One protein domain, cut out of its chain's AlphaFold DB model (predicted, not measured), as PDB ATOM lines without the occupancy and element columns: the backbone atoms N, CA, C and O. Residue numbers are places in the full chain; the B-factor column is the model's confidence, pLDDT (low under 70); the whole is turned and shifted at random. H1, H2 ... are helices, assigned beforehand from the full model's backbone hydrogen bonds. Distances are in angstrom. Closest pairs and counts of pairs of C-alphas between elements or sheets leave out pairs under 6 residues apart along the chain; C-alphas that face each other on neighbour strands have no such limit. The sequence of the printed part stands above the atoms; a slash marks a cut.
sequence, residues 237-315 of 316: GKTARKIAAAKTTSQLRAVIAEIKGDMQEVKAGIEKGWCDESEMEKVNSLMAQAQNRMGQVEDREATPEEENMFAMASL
ATOM      1  N   GLY A 237       3.349 -54.410  -5.969       67.00
ATOM      2  CA  GLY A 237       3.954 -53.705  -4.838       67.00
ATOM      3  C   GLY A 237       3.749 -52.193  -4.915       67.00
ATOM      4  O   GLY A 237       3.307 -51.582  -3.939       67.00
ATOM      5  N   LYS A 238       4.003 -51.596  -6.087       74.38
ATOM      6  CA  LYS A 238       3.798 -50.162  -6.343       74.38
ATOM      7  C   LYS A 238       2.333 -49.784  -6.145       74.38
ATOM      8  O   LYS A 238       2.013 -48.936  -5.315       74.38
ATOM      9  N   THR A 239       1.421 -50.483  -6.811       71.75
ATOM     10  CA  THR A 239      -0.008 -50.156  -6.753       71.75
ATOM     11  C   THR A 239      -0.599 -50.367  -5.355       71.75
ATOM     12  O   THR A 239      -1.349 -49.518  -4.875       71.75
ATOM     13  N   ALA A 240      -0.216 -51.428  -4.634       70.56
ATOM     14  CA  ALA A 240      -0.664 -51.647  -3.255       70.56
ATOM     15  C   ALA A 240      -0.193 -50.539  -2.297       70.56
ATOM     16  O   ALA A 240      -0.945 -50.125  -1.410       70.56
ATOM     17  N   ARG A 241       1.021 -50.012  -2.491       79.31
ATOM     18  CA  ARG A 241       1.542 -48.883  -1.711       79.31
ATOM     19  C   ARG A 241       0.817 -47.584  -2.021       79.31
ATOM     20  O   ARG A 241       0.431 -46.900  -1.075       79.31
ATOM     21  N   LYS A 242       0.519 -47.291  -3.294       79.94
ATOM     22  CA  LYS A 242      -0.336 -46.148  -3.661       79.94
ATOM     23  C   LYS A 242      -1.704 -46.232  -2.985       79.94
ATOM     24  O   LYS A 242      -2.153 -45.261  -2.376       79.94
ATOM     25  N   ILE A 243      -2.338 -47.411  -3.010       79.81
ATOM     26  CA  ILE A 243      -3.603 -47.655  -2.296       79.81
ATOM     27  C   ILE A 243      -3.413 -47.363  -0.801       79.81
ATOM     28  O   ILE A 243      -4.199 -46.624  -0.217       79.81
ATOM     29  N   ALA A 244      -2.358 -47.894  -0.178       81.56
ATOM     30  CA  ALA A 244      -2.089 -47.729   1.249       81.56
ATOM     31  C   ALA A 244      -1.717 -46.295   1.674       81.56
ATOM     32  O   ALA A 244      -1.964 -45.920   2.824       81.56
ATOM     33  N   ALA A 245      -1.143 -45.495   0.782       81.31
ATOM     34  CA  ALA A 245      -0.757 -44.113   1.048       81.31
ATOM     35  C   ALA A 245      -1.895 -43.122   0.806       81.31
ATOM     36  O   ALA A 245      -1.914 -42.070   1.441       81.31
ATOM     37  N   ALA A 246      -2.863 -43.468  -0.049       83.38
ATOM     38  CA  ALA A 246      -3.989 -42.600  -0.355       83.38
ATOM     39  C   ALA A 246      -4.759 -42.208   0.915       83.38
ATOM     40  O   ALA A 246      -5.199 -43.064   1.701       83.38
ATOM     41  N   LYS A 247      -4.907 -40.892   1.097       84.06
ATOM     42  CA  LYS A 247      -5.651 -40.257   2.194       84.06
ATOM     43  C   LYS A 247      -6.983 -39.683   1.737       84.06
ATOM     44  O   LYS A 247      -7.863 -39.489   2.572       84.06
ATOM     45  N   THR A 248      -7.142 -39.475   0.429       83.31
ATOM     46  CA  THR A 248      -8.361 -38.922  -0.160       83.31
ATOM     47  C   THR A 248      -8.980 -39.854  -1.198       83.31
ATOM     48  O   THR A 248      -8.307 -40.651  -1.858       83.31
ATOM     49  N   THR A 249     -10.294 -39.740  -1.379       78.56
ATOM     50  CA  THR A 249     -11.034 -40.395  -2.475       78.56
ATOM     51  C   THR A 249     -10.525 -39.971  -3.849       78.56
ATOM     52  O   THR A 249     -10.558 -40.782  -4.769       78.56
ATOM     53  N   SER A 250     -10.049 -38.732  -4.018       80.44
ATOM     54  CA  SER A 250      -9.467 -38.267  -5.287       80.44
ATOM     55  C   SER A 250      -8.215 -39.071  -5.654       80.44
ATOM     56  O   SER A 250      -8.126 -39.620  -6.753       80.44
ATOM     57  N   GLN A 251      -7.311 -39.254  -4.687       80.88
ATOM     58  CA  GLN A 251      -6.111 -40.078  -4.847       80.88
ATOM     59  C   GLN A 251      -6.467 -41.536  -5.166       80.88
ATOM     60  O   GLN A 251      -5.936 -42.105  -6.116       80.88
ATOM     61  N   LEU A 252      -7.432 -42.140  -4.460       82.12
ATOM     62  CA  LEU A 252      -7.873 -43.506  -4.779       82.12
ATOM     63  C   LEU A 252      -8.566 -43.623  -6.140       82.12
ATOM     64  O   LEU A 252      -8.397 -44.641  -6.809       82.12
ATOM     65  N   ARG A 253      -9.322 -42.612  -6.587       80.38
ATOM     66  CA  ARG A 253      -9.911 -42.599  -7.938       80.38
ATOM     67  C   ARG A 253      -8.826 -42.603  -9.016       80.38
ATOM     68  O   ARG A 253      -9.008 -43.300 -10.012       80.38
ATOM     69  N   ALA A 254      -7.716 -41.892  -8.802       79.56
ATOM     70  CA  ALA A 254      -6.562 -41.922  -9.700       79.56
ATOM     71  C   ALA A 254      -5.941 -43.328  -9.763       79.56
ATOM     72  O   ALA A 254      -5.821 -43.888 -10.850       79.56
ATOM     73  N   VAL A 255      -5.691 -43.971  -8.613       79.25
ATOM     74  CA  VAL A 255      -5.172 -45.354  -8.583       79.25
ATOM     75  C   VAL A 255      -6.136 -46.346  -9.247       79.25
ATOM     76  O   VAL A 255      -5.717 -47.241  -9.972       79.25
ATOM     77  N   ILE A 256      -7.448 -46.191  -9.050       79.50
ATOM     78  CA  ILE A 256      -8.460 -47.035  -9.708       79.50
ATOM     79  C   ILE A 256      -8.444 -46.847 -11.232       79.50
ATOM     80  O   ILE A 256      -8.724 -47.802 -11.959       79.50
ATOM     81  N   ALA A 257      -8.160 -45.641 -11.730       78.38
ATOM     82  CA  ALA A 257      -8.032 -45.389 -13.162       78.38
ATOM     83  C   ALA A 257      -6.787 -46.077 -13.745       78.38
ATOM     84  O   ALA A 257      -6.912 -46.736 -14.775       78.38
ATOM     85  N   GLU A 258      -5.650 -46.017 -13.045       79.88
ATOM     86  CA  GLU A 258      -4.420 -46.737 -13.413       79.88
ATOM     87  C   GLU A 258      -4.657 -48.254 -13.473       79.88
ATOM     88  O   GLU A 258      -4.451 -48.868 -14.514       79.88
ATOM     89  N   ILE A 259      -5.247 -48.848 -12.424       79.69
ATOM     90  CA  ILE A 259      -5.557 -50.292 -12.387       79.69
ATOM     91  C   ILE A 259      -6.477 -50.705 -13.551       79.69
ATOM     92  O   ILE A 259      -6.393 -51.823 -14.060       79.69
ATOM     93  N   LYS A 260      -7.392 -49.829 -13.992       78.75
ATOM     94  CA  LYS A 260      -8.239 -50.104 -15.166       78.75
ATOM     95  C   LYS A 260      -7.446 -50.100 -16.473       78.75
ATOM     96  O   LYS A 260      -7.813 -50.876 -17.353       78.75
ATOM     97  N   GLY A 261      -6.427 -49.249 -16.593       77.50
ATOM     98  CA  GLY A 261      -5.474 -49.252 -17.705       77.50
ATOM     99  C   GLY A 261      -4.686 -50.559 -17.738       77.50
ATOM    100  O   GLY A 261      -4.794 -51.303 -18.711       77.50
ATOM    101  N   ASP A 262      -4.057 -50.918 -16.615       77.25
ATOM    102  CA  ASP A 262      -3.314 -52.177 -16.453       77.25
ATOM    103  C   ASP A 262      -4.183 -53.394 -16.806       77.25
ATOM    104  O   ASP A 262      -3.758 -54.315 -17.499       77.25
ATOM    105  N   MET A 263      -5.456 -53.390 -16.396       75.94
ATOM    106  CA  MET A 263      -6.403 -54.455 -16.738       75.94
ATOM    107  C   MET A 263      -6.627 -54.600 -18.251       75.94
ATOM    108  O   MET A 263      -6.870 -55.708 -18.729       75.94
ATOM    109  N   GLN A 264      -6.620 -53.503 -19.013       76.75
ATOM    110  CA  GLN A 264      -6.762 -53.557 -20.471       76.75
ATOM    111  C   GLN A 264      -5.489 -54.086 -21.130       76.75
ATOM    112  O   GLN A 264      -5.578 -54.914 -22.038       76.75
ATOM    113  N   GLU A 265      -4.324 -53.669 -20.641       76.69
ATOM    114  CA  GLU A 265      -3.031 -54.124 -21.149       76.69
ATOM    115  C   GLU A 265      -2.789 -55.603 -20.862       76.69
ATOM    116  O   GLU A 265      -2.393 -56.338 -21.764       76.69
ATOM    117  N   VAL A 266      -3.116 -56.076 -19.657       73.06
ATOM    118  CA  VAL A 266      -3.034 -57.500 -19.306       73.06
ATOM    119  C   VAL A 266      -3.992 -58.326 -20.163       73.06
ATOM    120  O   VAL A 266      -3.596 -59.368 -20.676       73.06
ATOM    121  N   LYS A 267      -5.227 -57.863 -20.407       75.50
ATOM    122  CA  LYS A 267      -6.151 -58.558 -21.326       75.50
ATOM    123  C   LYS A 267      -5.575 -58.673 -22.736       75.50
ATOM    124  O   LYS A 267      -5.595 -59.755 -23.316       75.50
ATOM    125  N   ALA A 268      -5.027 -57.580 -23.262       74.31
ATOM    126  CA  ALA A 268      -4.378 -57.574 -24.568       74.31
ATOM    127  C   ALA A 268      -3.106 -58.445 -24.591       74.31
ATOM    128  O   ALA A 268      -2.791 -59.051 -25.614       74.31
ATOM    129  N   GLY A 269      -2.382 -58.519 -23.473       72.12
ATOM    130  CA  GLY A 269      -1.212 -59.370 -23.283       72.12
ATOM    131  C   GLY A 269      -1.565 -60.858 -23.264       72.12
ATOM    132  O   GLY A 269      -0.897 -61.637 -23.940       72.12
ATOM    133  N   ILE A 270      -2.649 -61.247 -22.588       70.50
ATOM    134  CA  ILE A 270      -3.148 -62.632 -22.552       70.50
ATOM    135  C   ILE A 270      -3.567 -63.094 -23.950       70.50
ATOM    136  O   ILE A 270      -3.161 -64.171 -24.384       70.50
ATOM    137  N   GLU A 271      -4.304 -62.268 -24.703       74.94
ATOM    138  CA  GLU A 271      -4.692 -62.589 -26.088       74.94
ATOM    139  C   GLU A 271      -3.478 -62.820 -27.004       74.94
ATOM    140  O   GLU A 271      -3.545 -63.610 -27.949       74.94
ATOM    141  N   LYS A 272      -2.353 -62.157 -26.712       76.06
ATOM    142  CA  LYS A 272      -1.088 -62.269 -27.452       76.06
ATOM    143  C   LYS A 272      -0.122 -63.310 -26.871       76.06
ATOM    144  O   LYS A 272       0.943 -63.522 -27.451       76.06
ATOM    145  N   GLY A 273      -0.471 -63.957 -25.756       69.56
ATOM    146  CA  GLY A 273       0.379 -64.925 -25.055       69.56
ATOM    147  C   GLY A 273       1.612 -64.316 -24.376       69.56
ATOM    148  O   GLY A 273       2.608 -65.010 -24.196       69.56
ATOM    149  N   TRP A 274       1.576 -63.022 -24.044       66.06
ATOM    150  CA  TRP A 274       2.668 -62.290 -23.377       66.06
ATOM    151  C   TRP A 274       2.611 -62.372 -21.852       66.06
ATOM    152  O   TRP A 274       3.612 -62.115 -21.187       66.06
ATOM    153  N   CYS A 275       1.451 -62.718 -21.303       63.94
ATOM    154  CA  CYS A 275       1.240 -62.965 -19.885       63.94
ATOM    155  C   CYS A 275       0.132 -64.007 -19.693       63.94
ATOM    156  O   CYS A 275      -0.587 -64.348 -20.636       63.94
ATOM    157  N   ASP A 276       0.039 -64.555 -18.484       75.75
ATOM    158  CA  ASP A 276      -0.930 -65.587 -18.129       75.75
ATOM    159  C   ASP A 276      -2.104 -65.023 -17.307       75.75
ATOM    160  O   ASP A 276      -2.116 -63.868 -16.875       75.75
ATOM    161  N   GLU A 277      -3.125 -65.852 -17.085       77.00
ATOM    162  CA  GLU A 277      -4.317 -65.473 -16.317       77.00
ATOM    163  C   GLU A 277      -4.008 -65.116 -14.849       77.00
ATOM    164  O   GLU A 277      -4.809 -64.426 -14.214       77.00
ATOM    165  N   SER A 278      -2.836 -65.495 -14.319       74.94
ATOM    166  CA  SER A 278      -2.429 -65.135 -12.955       74.94
ATOM    167  C   SER A 278      -2.172 -63.628 -12.801       74.94
ATOM    168  O   SER A 278      -2.397 -63.065 -11.727       74.94
ATOM    169  N   GLU A 279      -1.798 -62.932 -13.882       72.19
ATOM    170  CA  GLU A 279      -1.685 -61.468 -13.894       72.19
ATOM    171  C   GLU A 279      -3.061 -60.791 -13.772       72.19
ATOM    172  O   GLU A 279      -3.205 -59.786 -13.069       72.19
ATOM    173  N   MET A 280      -4.115 -61.378 -14.353       75.56
ATOM    174  CA  MET A 280      -5.486 -60.874 -14.181       75.56
ATOM    175  C   MET A 280      -5.983 -61.022 -12.740       75.56
ATOM    176  O   MET A 280      -6.704 -60.152 -12.246       75.56
ATOM    177  N   GLU A 281      -5.597 -62.088 -12.035       79.38
ATOM    178  CA  GLU A 281      -5.940 -62.265 -10.617       79.38
ATOM    179  C   GLU A 281      -5.300 -61.184  -9.736       79.38
ATOM    180  O   GLU A 281      -5.962 -60.628  -8.851       79.38
ATOM    181  N   LYS A 282      -4.044 -60.817 -10.017       80.00
ATOM    182  CA  LYS A 282      -3.329 -59.738  -9.317       80.00
ATOM    183  C   LYS A 282      -4.016 -58.384  -9.516       80.00
ATOM    184  O   LYS A 282      -4.282 -57.688  -8.535       80.00
ATOM    185  N   VAL A 283      -4.377 -58.043 -10.755       79.38
ATOM    186  CA  VAL A 283      -5.101 -56.800 -11.084       79.38
ATOM    187  C   VAL A 283      -6.462 -56.742 -10.392       79.38
ATOM    188  O   VAL A 283      -6.817 -55.727  -9.788       79.38
ATOM    189  N   ASN A 284      -7.219 -57.840 -10.421       81.00
ATOM    190  CA  ASN A 284      -8.522 -57.914  -9.763       81.00
ATOM    191  C   ASN A 284      -8.402 -57.764  -8.236       81.00
ATOM    192  O   ASN A 284      -9.221 -57.077  -7.620       81.00
ATOM    193  N   SER A 285      -7.366 -58.350  -7.626       85.88
ATOM    194  CA  SER A 285      -7.073 -58.190  -6.196       85.88
ATOM    195  C   SER A 285      -6.777 -56.730  -5.831       85.88
ATOM    196  O   SER A 285      -7.338 -56.212  -4.863       85.88
ATOM    197  N   LEU A 286      -5.970 -56.028  -6.632       81.62
ATOM    198  CA  LEU A 286      -5.665 -54.607  -6.425       81.62
ATOM    199  C   LEU A 286      -6.905 -53.721  -6.589       81.62
ATOM    200  O   LEU A 286      -7.135 -52.831  -5.771       81.62
ATOM    201  N   MET A 287      -7.743 -53.997  -7.593       81.88
ATOM    202  CA  MET A 287      -9.010 -53.288  -7.791       81.88
ATOM    203  C   MET A 287      -9.922 -53.436  -6.568       81.88
ATOM    204  O   MET A 287     -10.472 -52.447  -6.081       81.88
ATOM    205  N   ALA A 288     -10.050 -54.653  -6.033       85.50
ATOM    206  CA  ALA A 288     -10.848 -54.914  -4.839       85.50
ATOM    207  C   ALA A 288     -10.283 -54.198  -3.598       85.50
ATOM    208  O   ALA A 288     -11.044 -53.623  -2.817       85.50
ATOM    209  N   GLN A 289      -8.957 -54.175  -3.433       83.62
ATOM    210  CA  GLN A 289      -8.296 -53.448  -2.343       83.62
ATOM    211  C   GLN A 289      -8.535 -51.935  -2.434       83.62
ATOM    212  O   GLN A 289      -8.906 -51.314  -1.435       83.62
ATOM    213  N   ALA A 290      -8.396 -51.347  -3.625       82.31
ATOM    214  CA  ALA A 290      -8.638 -49.924  -3.853       82.31
ATOM    215  C   ALA A 290     -10.108 -49.549  -3.593       82.31
ATOM    216  O   ALA A 290     -10.394 -48.556  -2.922       82.31
ATOM    217  N   GLN A 291     -11.048 -50.374  -4.063       84.81
ATOM    218  CA  GLN A 291     -12.484 -50.175  -3.848       84.81
ATOM    219  C   GLN A 291     -12.890 -50.313  -2.378       84.81
ATOM    220  O   GLN A 291     -13.696 -49.521  -1.897       84.81
ATOM    221  N   ASN A 292     -12.324 -51.270  -1.640       87.69
ATOM    222  CA  ASN A 292     -12.587 -51.409  -0.206       87.69
ATOM    223  C   ASN A 292     -12.071 -50.184   0.569       87.69
ATOM    224  O   ASN A 292     -12.733 -49.659   1.464       87.69
ATOM    225  N   ARG A 293     -10.909 -49.662   0.166       83.56
ATOM    226  CA  ARG A 293     -10.301 -48.499   0.810       83.56
ATOM    227  C   ARG A 293     -11.009 -47.175   0.507       83.56
ATOM    228  O   ARG A 293     -10.932 -46.263   1.324       83.56
ATOM    229  N   MET A 294     -11.762 -47.077  -0.591       77.94
ATOM    230  CA  MET A 294     -12.577 -45.892  -0.912       77.94
ATOM    231  C   MET A 294     -13.582 -45.534   0.190       77.94
ATOM    232  O   MET A 294     -13.885 -44.360   0.366       77.94
ATOM    233  N   GLY A 295     -14.079 -46.516   0.950       79.00
ATOM    234  CA  GLY A 295     -14.976 -46.273   2.086       79.00
ATOM    235  C   GLY A 295     -14.273 -45.832   3.377       79.00
ATOM    236  O   GLY A 295     -14.947 -45.577   4.370       79.00
ATOM    237  N   GLN A 296     -12.937 -45.786   3.388       80.12
ATOM    238  CA  GLN A 296     -12.106 -45.536   4.574       80.12
ATOM    239  C   GLN A 296     -11.321 -44.219   4.498       80.12
ATOM    240  O   GLN A 296     -10.603 -43.887   5.440       80.12
ATOM    241  N   VAL A 297     -11.425 -43.488   3.387       82.81
ATOM    242  CA  VAL A 297     -10.709 -42.229   3.149       82.81
ATOM    243  C   VAL A 297     -11.676 -41.056   3.057       82.81
ATOM    244  O   VAL A 297     -12.856 -41.225   2.752       82.81
ATOM    245  N   GLU A 298     -11.173 -39.856   3.328       80.06
ATOM    246  CA  GLU A 298     -11.988 -38.644   3.369       80.06
ATOM    247  C   GLU A 298     -12.169 -38.041   1.967       80.06
ATOM    248  O   GLU A 298     -11.239 -38.004   1.159       80.06
ATOM    249  N   ASP A 299     -13.371 -37.534   1.681       86.56
ATOM    250  CA  ASP A 299     -13.676 -36.819   0.434       86.56
ATOM    251  C   ASP A 299     -13.339 -35.334   0.584       86.56
ATOM    252  O   ASP A 299     -14.201 -34.491   0.822       86.56
ATOM    253  N   ARG A 300     -12.036 -35.043   0.516       86.00
ATOM    254  CA  ARG A 300     -11.458 -33.696   0.585       86.00
ATOM    255  C   ARG A 300     -10.226 -33.576  -0.306       86.00
ATOM    256  O   ARG A 300      -9.691 -34.578  -0.778       86.00
ATOM    257  N   GLU A 301      -9.761 -32.347  -0.503       74.19
ATOM    258  CA  GLU A 301      -8.460 -32.107  -1.123       74.19
ATOM    259  C   GLU A 301      -7.330 -32.599  -0.211       74.19
ATOM    260  O   GLU A 301      -7.420 -32.554   1.024       74.19
ATOM    261  N   ALA A 302      -6.291 -33.138  -0.844       76.19
ATOM    262  CA  ALA A 302      -5.099 -33.588  -0.151       76.19
ATOM    263  C   ALA A 302      -4.281 -32.367   0.284       76.19
ATOM    264  O   ALA A 302      -4.244 -31.352  -0.410       76.19
ATOM    265  N   THR A 303      -3.638 -32.443   1.446       78.56
ATOM    266  CA  THR A 303      -2.646 -31.425   1.809       78.56
ATOM    267  C   THR A 303      -1.377 -31.614   0.968       78.56
ATOM    268  O   THR A 303      -1.121 -32.729   0.513       78.56
ATOM    269  N   PRO A 304      -0.520 -30.589   0.815       71.25
ATOM    270  CA  PRO A 304       0.747 -30.734   0.089       71.25
ATOM    271  C   PRO A 304       1.639 -31.863   0.633       71.25
ATOM    272  O   PRO A 304       2.339 -32.539  -0.115       71.25
ATOM    273  N   GLU A 305       1.587 -32.114   1.944       70.56
ATOM    274  CA  GLU A 305       2.291 -33.235   2.574       70.56
ATOM    275  C   GLU A 305       1.685 -34.590   2.181       70.56
ATOM    276  O   GLU A 305       2.415 -35.545   1.925       70.56
ATOM    277  N   GLU A 306       0.356 -34.691   2.098       73.50
ATOM    278  CA  GLU A 306      -0.345 -35.905   1.664       73.50
ATOM    279  C   GLU A 306      -0.209 -36.163   0.161       73.50
ATOM    280  O   GLU A 306      -0.170 -37.322  -0.249       73.50
ATOM    281  N   GLU A 307      -0.116 -35.113  -0.655       70.50
ATOM    282  CA  GLU A 307       0.219 -35.209  -2.078       70.50
ATOM    283  C   GLU A 307       1.643 -35.724  -2.262       70.50
ATOM    284  O   GLU A 307       1.838 -36.707  -2.975       70.50
ATOM    285  N   ASN A 308       2.612 -35.152  -1.542       70.38
ATOM    286  CA  ASN A 308       3.993 -35.623  -1.577       70.38
ATOM    287  C   ASN A 308       4.117 -37.064  -1.075       70.38
ATOM    288  O   ASN A 308       4.785 -37.871  -1.710       70.38
ATOM    289  N   MET A 309       3.450 -37.438   0.023       71.06
ATOM    290  CA  MET A 309       3.466 -38.823   0.512       71.06
ATOM    291  C   MET A 309       2.827 -39.803  -0.477       71.06
ATOM    292  O   MET A 309       3.314 -40.923  -0.635       71.06
ATOM    293  N   PHE A 310       1.740 -39.404  -1.139       72.56
ATOM    294  CA  PHE A 310       1.071 -40.231  -2.140       72.56
ATOM    295  C   PHE A 310       1.906 -40.378  -3.419       72.56
ATOM    296  O   PHE A 310       2.019 -41.484  -3.951       72.56
ATOM    297  N   ALA A 311       2.555 -39.300  -3.867       70.06
ATOM    298  CA  ALA A 311       3.523 -39.336  -4.957       70.06
ATOM    299  C   ALA A 311       4.700 -40.258  -4.599       70.06
ATOM    300  O   ALA A 311       4.964 -41.206  -5.325       70.06
ATOM    301  N   MET A 312       5.300 -40.093  -3.416       67.81
ATOM    302  CA  MET A 312       6.411 -40.922  -2.925       67.81
ATOM    303  C   MET A 312       6.055 -42.407  -2.798       67.81
ATOM    304  O   MET A 312       6.891 -43.275  -3.034       67.81
ATOM    305  N   ALA A 313       4.804 -42.737  -2.474       59.78
ATOM    306  CA  ALA A 313       4.338 -44.124  -2.437       59.78
ATOM    307  C   ALA A 313       4.276 -44.799  -3.819       59.78
ATOM    308  O   ALA A 313       4.152 -46.022  -3.889       59.78
ATOM    309  N   SER A 314       4.356 -44.016  -4.897       54.53
ATOM    310  CA  SER A 314       4.508 -44.500  -6.272       54.53
ATOM    311  C   SER A 314       5.967 -44.797  -6.639       54.53
ATOM    312  O   SER A 314       6.192 -45.491  -7.630       54.53
ATOM    313  N   LEU A 315       6.920 -44.264  -5.864       51.97
ATOM    314  CA  LEU A 315       8.365 -44.285  -6.129       51.97
ATOM    315  C   LEU A 315       9.090 -45.375  -5.346       51.97
ATOM    316  O   LEU A 315       9.994 -46.019  -5.862       51.97
TER     317      LEU A 315
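What this domain is: This is residues 237 to 315 of the 316 residues of an uncharacterized protein of Clostridium sp. CAG:127 (UniProt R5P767). Look for a long helical hairpin, H2 and H3 side by side, with the short helix H1 packed on both near the hairpin's open end, and a second short helix, H4, meeting H1 end to end beyond it. The four helices run nearly along one common line, which is also the long axis of the whole. The printed part has 79 residues with four named helices, H1, H2, H3 and H4 in that order, and no named strand; the class is all helix. It is only just compact, close to loose, with a radius of gyration of the C-alphas of 13.7 A, and elongated, with spans of 43 by 24 by 15 A.

Where its parts are: Find C-alpha 237 at (3.954, -53.705, -4.838); there H1 begins, residues 237 to 245. Next comes H2, residues 249 to 271, the longest helix at 33.0 A from first to last C-alpha; it starts at C-alpha 249, (-11.034, -40.395, -2.475). Then read H3, residues 277 to 294, which is 26.2 A long. H4, residues 304 to 312, ends at C-alpha 312, (6.411, -40.922, -2.925). H1 is 12.2 A long and H4 12.0 A.

How they stand to each other: Start at H1, the hub, which touches the three other helices. With H2 it forms a helical hairpin: they run opposite ways at a shallow tilt of 19 degrees, and the closest C-alphas are those of Ile 243 and Leu 252, 6.5 A apart. Only residues 252 to 259 of H2 touch H1. H1 also touches H3, by residues 286 to 293 of H3 alone; they run the same way at a shallow tilt of 7 degrees, and the C-alphas of Ile 243 and Ala 290 are closest, at 5.7 A. H2 and H3 form a second helical hairpin, opposite ways at a shallow tilt of 12 degrees, with 18 pairs of C-alphas within 8 A; the closest are those of Thr 249 and Met 294, at 5.9 A. Now look at Ala 245 and Phe 310: their C-alphas, 5.3 A apart, are the closest of H1 and H4, which touch only at their ends. H2 and H4 are close but not clearly touching, the C-alphas of Gln 251 and Phe 310 being closest at 7.7 A, and H3 and H4 are apart. In H1, H2, H3 and H4 every O i to N i+4 pair is within hydrogen-bond range.

The domain as a whole: The two C-alphas farthest apart are those of Gly 273 and Thr 303, at 43.0 A. The printed part has no cut; the links H1 to H2 and H2 to H3 are tight, and the link H3 to H4, nine residues, is short. The mean pLDDT of the printed part is 76.6, and you will find values under 70 at residue 237, residues 273 to 275 and residues 312 to 315.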